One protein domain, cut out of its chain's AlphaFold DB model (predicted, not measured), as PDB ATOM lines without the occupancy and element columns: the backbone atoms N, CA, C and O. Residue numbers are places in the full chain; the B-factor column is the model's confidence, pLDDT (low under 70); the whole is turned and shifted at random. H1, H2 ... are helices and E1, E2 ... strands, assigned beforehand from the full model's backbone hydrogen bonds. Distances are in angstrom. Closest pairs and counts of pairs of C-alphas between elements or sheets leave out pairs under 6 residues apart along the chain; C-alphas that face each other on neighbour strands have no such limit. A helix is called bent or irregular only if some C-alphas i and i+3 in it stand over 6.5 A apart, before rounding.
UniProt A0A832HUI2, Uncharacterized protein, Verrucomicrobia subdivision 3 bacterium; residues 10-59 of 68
ATOM      1  N   ALA A  10     176.999 166.245 216.590       96.06
ATOM      2  CA  ALA A  10     178.320 166.718 216.196       96.06
ATOM      3  C   ALA A  10     178.208 168.151 215.656       96.06
ATOM      4  O   ALA A  10     177.362 168.424 214.809       96.06
ATOM      5  N   PHE A  11     179.058 169.065 216.122       96.25
ATOM      6  CA  PHE A  11     179.048 170.472 215.712       96.25
ATOM      7  C   PHE A  11     180.446 170.924 215.278       96.25
ATOM      8  O   PHE A  11     181.443 170.330 215.685       96.25
ATOM      9  N   LYS A  12     180.516 171.974 214.444       96.06
ATOM     10  CA  LYS A  12     181.771 172.489 213.851       96.06
ATOM     11  C   LYS A  12     182.575 171.415 213.097       96.06
ATOM     12  O   LYS A  12     183.801 171.461 213.048       96.06
ATOM     13  N   THR A  13     181.881 170.470 212.469       96.75
ATOM     14  CA  THR A  13     182.480 169.320 211.770       96.75
ATOM     15  C   THR A  13     183.241 169.701 210.496       96.75
ATOM     16  O   THR A  13     184.141 168.972 210.093       96.75
ATOM     17  N   MET A  14     182.908 170.841 209.883       97.19
ATOM     18  CA  MET A  14     183.458 171.279 208.591       97.19
ATOM     19  C   MET A  14     184.613 172.283 208.710       97.19
ATOM     20  O   MET A  14     185.107 172.764 207.695       97.19
ATOM     21  N   ALA A  15     185.044 172.631 209.931       95.50
ATOM     22  CA  ALA A  15     186.148 173.568 210.183       95.50
ATOM     23  C   ALA A  15     186.076 174.859 209.330       95.50
ATOM     24  O   ALA A  15     187.035 175.224 208.657       95.50
ATOM     25  N   ALA A  16     184.913 175.525 209.337       93.75
ATOM     26  CA  ALA A  16     184.636 176.724 208.532       93.75
ATOM     27  C   ALA A  16     184.851 176.528 207.012       93.75
ATOM     28  O   ALA A  16     185.345 177.419 206.331       93.75
ATOM     29  N   GLY A  17     184.498 175.348 206.495       93.00
ATOM     30  CA  GLY A  17     184.609 174.997 205.075       93.00
ATOM     31  C   GLY A  17     185.945 174.357 204.688       93.00
ATOM     32  O   GLY A  17     186.072 173.846 203.579       93.00
ATOM     33  N   ALA A  18     186.931 174.307 205.593       97.19
ATOM     34  CA  ALA A  18     188.209 173.643 205.323       97.19
ATOM     35  C   ALA A  18     188.075 172.115 205.178       97.19
ATOM     36  O   ALA A  18     188.899 171.480 204.520       97.19
ATOM     37  N   ILE A  19     187.048 171.514 205.789       97.81
ATOM     38  CA  ILE A  19     186.719 170.094 205.631       97.81
ATOM     39  C   ILE A  19     185.427 169.988 204.813       97.81
ATOM     40  O   ILE A  19     184.383 170.431 205.298       97.81
ATOM     41  N   PRO A  20     185.459 169.353 203.625       97.12
ATOM     42  CA  PRO A  20     184.271 169.199 202.794       97.12
ATOM     43  C   PRO A  20     183.144 168.414 203.491       97.12
ATOM     44  O   PRO A  20     183.443 167.432 204.190       97.12
ATOM     45  N   PRO A  21     181.863 168.746 203.230       97.75
ATOM     46  CA  PRO A  21     180.692 168.092 203.825       97.75
ATOM     47  C   PRO A  21     180.730 166.563 203.731       97.75
ATOM     48  O   PRO A  21     180.566 165.865 204.730       97.75
ATOM     49  N   LYS A  22     181.085 166.013 202.561       97.44
ATOM     50  CA  LYS A  22     181.207 164.559 202.341       97.44
ATOM     51  C   LYS A  22     182.148 163.874 203.338       97.44
ATOM     52  O   LYS A  22     181.847 162.786 203.831       97.44
ATOM     53  N   ASN A  23     183.282 164.505 203.643       98.06
ATOM     54  CA  ASN A  23     184.270 163.969 204.579       98.06
ATOM     55  C   ASN A  23     183.803 164.157 206.026       98.06
ATOM     56  O   ASN A  23     183.856 163.215 206.818       98.06
ATOM     57  N   ALA A  24     183.299 165.350 206.347       98.12
ATOM     58  CA  ALA A  24     182.801 165.695 207.672       98.12
ATOM     59  C   ALA A  24     181.632 164.794 208.102       98.12
ATOM     60  O   ALA A  24     181.652 164.238 209.203       98.12
ATOM     61  N   PHE A  25     180.637 164.605 207.233       98.00
ATOM     62  CA  PHE A  25     179.433 163.831 207.539       98.00
ATOM     63  C   PHE A  25     179.732 162.345 207.664       98.00
ATOM     64  O   PHE A  25     179.331 161.717 208.646       98.00
ATOM     65  N   ARG A  26     180.528 161.792 206.737       97.31
ATOM     66  CA  ARG A  26     181.003 160.408 206.831       97.31
ATOM     67  C   ARG A  26     181.717 160.163 208.156       97.31
ATOM     68  O   ARG A  26     181.378 159.212 208.856       97.31
ATOM     69  N   PHE A  27     182.671 161.021 208.513       96.31
ATOM     70  CA  PHE A  27     183.421 160.873 209.756       96.31
ATOM     71  C   PHE A  27     182.507 160.965 210.984       96.31
ATOM     72  O   PHE A  27     182.572 160.098 211.857       96.31
ATOM     73  N   ALA A  28     181.633 161.972 211.044       96.38
ATOM     74  CA  ALA A  28     180.732 162.175 212.173       96.38
ATOM     75  C   ALA A  28     179.796 160.974 212.377       96.38
ATOM     76  O   ALA A  28     179.719 160.428 213.481       96.38
ATOM     77  N   PHE A  29     179.140 160.499 211.313       96.25
ATOM     78  CA  PHE A  29     178.255 159.346 211.416       96.25
ATOM     79  C   PHE A  29     179.021 158.053 211.729       96.25
ATOM     80  O   PHE A  29     178.587 157.286 212.584       96.25
ATOM     81  N   GLN A  30     180.171 157.775 211.119       95.19
ATOM     82  CA  GLN A  30     180.914 156.544 211.439       95.19
ATOM     83  C   GLN A  30     181.376 156.493 212.905       95.19
ATOM     84  O   GLN A  30     181.434 155.420 213.506       95.19
ATOM     85  N   ASN A  31     181.629 157.656 213.508       93.00
ATOM     86  CA  ASN A  31     182.085 157.773 214.892       93.00
ATOM     87  C   ASN A  31     180.948 157.944 215.915       93.00
ATOM     88  O   ASN A  31     181.210 158.188 217.092       93.00
ATOM     89  N   GLY A  32     179.693 157.742 215.499       92.81
ATOM     90  CA  GLY A  32     178.561 157.621 216.414       92.81
ATOM     91  C   GLY A  32     177.828 158.923 216.716       92.81
ATOM     92  O   GLY A  32     177.161 158.988 217.741       92.81
ATOM     93  N   ALA A  33     177.918 159.944 215.863       95.44
ATOM     94  CA  ALA A  33     176.948 161.034 215.898       95.44
ATOM     95  C   ALA A  33     175.570 160.536 215.428       95.44
ATOM     96  O   ALA A  33     175.476 159.764 214.465       95.44
ATOM     97  N   ASP A  34     174.514 160.992 216.099       95.75
ATOM     98  CA  ASP A  34     173.126 160.781 215.672       95.75
ATOM     99  C   ASP A  34     172.651 161.967 214.819       95.75
ATOM    100  O   ASP A  34     171.964 161.793 213.818       95.75
ATOM    101  N   PHE A  35     173.120 163.169 215.158       97.12
ATOM    102  CA  PHE A  35     172.842 164.412 214.447       97.12
ATOM    103  C   PHE A  35     174.129 165.149 214.075       97.12
ATOM    104  O   PHE A  35     175.160 165.020 214.742       97.12
ATOM    105  N   ILE A  36     174.047 165.988 213.044       97.69
ATOM    106  CA  ILE A  36     175.107 166.915 212.648       97.69
ATOM    107  C   ILE A  36     174.514 168.321 212.600       97.69
ATOM    108  O   ILE A  36     173.526 168.556 211.913       97.69
ATOM    109  N   LEU A  37     175.137 169.258 213.313       97.75
ATOM    110  CA  LEU A  37     174.888 170.686 213.171       97.75
ATOM    111  C   LEU A  37     175.815 171.231 212.081       97.75
ATOM    112  O   LEU A  37     176.989 171.522 212.341       97.75
ATOM    113  N   ALA A  38     175.288 171.327 210.863       96.56
ATOM    114  CA  ALA A  38     175.998 171.853 209.706       96.56
ATOM    115  C   ALA A  38     175.641 173.331 209.486       96.56
ATOM    116  O   ALA A  38     174.470 173.701 209.520       96.56
ATOM    117  N   GLY A  39     176.661 174.169 209.296       95.12
ATOM    118  CA  GLY A  39     176.498 175.549 208.844       95.12
ATOM    119  C   GLY A  39     176.907 175.635 207.381       95.12
ATOM    120  O   GLY A  39     178.025 175.242 207.063       95.12
ATOM    121  N   MET A  40     176.002 176.118 206.540       95.06
ATOM    122  CA  MET A  40     176.132 176.174 205.083       95.06
ATOM    123  C   MET A  40     175.339 177.372 204.552       95.06
ATOM    124  O   MET A  40     174.495 177.918 205.270       95.06
ATOM    125  N   PHE A  41     175.602 177.780 203.318       96.12
ATOM    126  CA  PHE A  41     174.781 178.748 202.601       96.12
ATOM    127  C   PHE A  41     173.528 178.091 202.012       96.12
ATOM    128  O   PHE A  41     173.496 176.889 201.757       96.12
ATOM    129  N   ASP A  42     172.503 178.893 201.716       98.00
ATOM    130  CA  ASP A  42     171.220 178.391 201.205       98.00
ATOM    131  C   ASP A  42     171.363 177.585 199.903       98.00
ATOM    132  O   ASP A  42     170.652 176.605 199.689       98.00
ATOM    133  N   PHE A  43     172.316 177.962 199.045       97.44
ATOM    134  CA  PHE A  43     172.587 177.268 197.783       97.44
ATOM    135  C   PHE A  43     173.326 175.929 197.958       97.44
ATOM    136  O   PHE A  43     173.377 175.147 197.013       97.44
ATOM    137  N   GLU A  44     173.881 175.650 199.139       96.94
ATOM    138  CA  GLU A  44     174.576 174.392 199.453       96.94
ATOM    139  C   GLU A  44     173.613 173.334 200.017       96.94
ATOM    140  O   GLU A  44     173.916 172.142 199.985       96.94
ATOM    141  N   ILE A  45     172.421 173.744 200.480       97.25
ATOM    142  CA  ILE A  45     171.465 172.880 201.196       97.25
ATOM    143  C   ILE A  45     171.140 171.600 200.423       97.25
ATOM    144  O   ILE A  45     171.133 170.514 201.003       97.25
ATOM    145  N   GLU A  46     170.849 171.702 199.124       98.38
ATOM    146  CA  GLU A  46     170.453 170.532 198.337       98.38
ATOM    147  C   GLU A  46     171.576 169.484 198.272       98.38
ATOM    148  O   GLU A  46     171.325 168.287 198.454       98.38
ATOM    149  N   GLU A  47     172.808 169.920 198.010       98.12
ATOM    150  CA  GLU A  47     173.965 169.032 197.893       98.12
ATOM    151  C   GLU A  47     174.330 168.423 199.250       98.12
ATOM    152  O   GLU A  47     174.477 167.201 199.367       98.12
ATOM    153  N   ASP A  48     174.374 169.243 200.298       97.88
ATOM    154  CA  ASP A  48     174.717 168.800 201.644       97.88
ATOM    155  C   ASP A  48     173.700 167.802 202.201       97.88
ATOM    156  O   ASP A  48     174.083 166.799 202.808       97.88
ATOM    157  N   VAL A  49     172.402 167.994 201.938       98.12
ATOM    158  CA  VAL A  49     171.366 167.029 202.336       98.12
ATOM    159  C   VAL A  49     171.544 165.693 201.612       98.12
ATOM    160  O   VAL A  49     171.439 164.636 202.245       98.12
ATOM    161  N   LYS A  50     171.861 165.696 200.309       98.50
ATOM    162  CA  LYS A  50     172.142 164.454 199.562       98.50
ATOM    163  C   LYS A  50     173.334 163.710 200.166       98.50
ATOM    164  O   LYS A  50     173.234 162.506 200.422       98.50
ATOM    165  N   LEU A  51     174.418 164.428 200.465       98.31
ATOM    166  CA  LEU A  51     175.606 163.866 201.112       98.31
ATOM    167  C   LEU A  51     175.303 163.340 202.519       98.31
ATOM    168  O   LEU A  51     175.783 162.267 202.893       98.31
ATOM    169  N   ALA A  52     174.485 164.045 203.300       98.06
ATOM    170  CA  ALA A  52     174.067 163.598 204.625       98.06
ATOM    171  C   ALA A  52     173.281 162.279 204.547       98.06
ATOM    172  O   ALA A  52     173.574 161.345 205.295       98.06
ATOM    173  N   ILE A  53     172.339 162.152 203.605       98.25
ATOM    174  CA  ILE A  53     171.564 160.918 203.391       98.25
ATOM    175  C   ILE A  53     172.478 159.758 202.982       98.25
ATOM    176  O   ILE A  53     172.370 158.662 203.539       98.25
ATOM    177  N   GLU A  54     173.366 159.981 202.009       98.25
ATOM    178  CA  GLU A  54     174.300 158.963 201.517       98.25
ATOM    179  C   GLU A  54     175.208 158.458 202.646       98.25
ATOM    180  O   GLU A  54     175.285 157.256 202.912       98.25
ATOM    181  N   THR A  55     175.858 159.381 203.354       97.31
ATOM    182  CA  THR A  55     176.821 159.050 204.411       97.31
ATOM    183  C   THR A  55     176.157 158.434 205.640       97.31
ATOM    184  O   THR A  55     176.721 157.506 206.223       97.31
ATOM    185  N   CYS A  56     174.943 158.862 205.995       96.69
ATOM    186  CA  CYS A  56     174.146 158.246 207.054       96.69
ATOM    187  C   CYS A  56     173.810 156.782 206.721       96.69
ATOM    188  O   CYS A  56     174.089 155.883 207.517       96.69
ATOM    189  N   LYS A  57     173.317 156.505 205.503       96.19
ATOM    190  CA  LYS A  57     173.019 155.133 205.040       96.19
ATOM    191  C   LYS A  57     174.262 154.243 204.956       96.19
ATOM    192  O   LYS A  57     174.163 153.026 205.147       96.19
ATOM    193  N   ALA A  58     175.417 154.832 204.650       95.94
ATOM    194  CA  ALA A  58     176.697 154.134 204.575       95.94
ATOM    195  C   ALA A  58     177.317 153.851 205.956       95.94
ATOM    196  O   ALA A  58     178.151 152.953 206.075       95.94
ATOM    197  N   ALA A  59     176.913 154.564 207.013       95.19
ATOM    198  CA  ALA A  59     177.443 154.420 208.370       95.19
ATOM    199  C   ALA A  59     176.887 153.182 209.107       95.19
ATOM    200  O   ALA A  59     176.339 153.284 210.205       95.19
TER     201      ALA A  59
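This is residues 10 to 59 of the 68 residues of an uncharacterized protein of Verrucomicrobia subdivision 3 bacterium (UniProt A0A832HUI2). The long helix H2 and the shorter helix H1 lie side by side and run the same way, and the stretch between them, residues 31 to 41 with the short strand E1, runs back from the end of H1 to the start of H2. Before H1, the printed part opens with a stretch with no named element, residues 10 to 20, whose first two residues lie beside E1 in a short parallel pairing. The printed part has 50 residues, with two named helices and one named strand in the order H1, E1, H2. The class is mostly helix, 27 residues in helices against 3 in the strand. The whole is compact, with a radius of gyration of the C-alphas of 9.8 A, and it spans 26 by 19 by 15 A.

The longest helix is H2, residues 42 to 58. It touches H1, residues 21 to 30, with 16 pairs of C-alphas within 8 A. The closest C-alphas of the two are those of Arg 26 and Thr 55, 5.0 A apart. They run the same way at a shallow tilt of 34 degrees, only just short of steep, and their centres are 10.3 A apart. E1, residues 35 to 37, is apart from H2. Between E1 and H1, 2 pairs of C-alphas are within 8 A, the closest being those of Ile 36 and Phe 25, 7.4 A apart. E1 pairs with no named strand, but residues 10 to 11 pair parallel with residues 36 to 37 of E1. In H1 each O i to N i+4 pair is within hydrogen-bond range, and in H2 11 of 13 are.

H2 begins at C-alpha 42 at (171.220, 178.391, 201.205), ends at C-alpha 58 at (176.697, 154.134, 204.575) and is 25.1 A long. It is irregular, with C-alphas 43 and 46 being 7.1 A apart, and it has a kink of 26 degrees near residue 49. H1 begins at C-alpha 21 at (180.692, 168.092, 203.825) and is 13.8 A long. E1 is 6.7 A long.

The two C-alphas farthest apart are those of Gly 32 and Phe 43, 27.7 A. The first and last printed C-alphas, of Ala 10 and Ala 59, are 14.6 A apart. The printed part has no cut, and both links, H1 to E1 and E1 to H2, are tight, with four residues each. The mean pLDDT of the printed part of this predicted model is 96.7, and no printed residue is under 70.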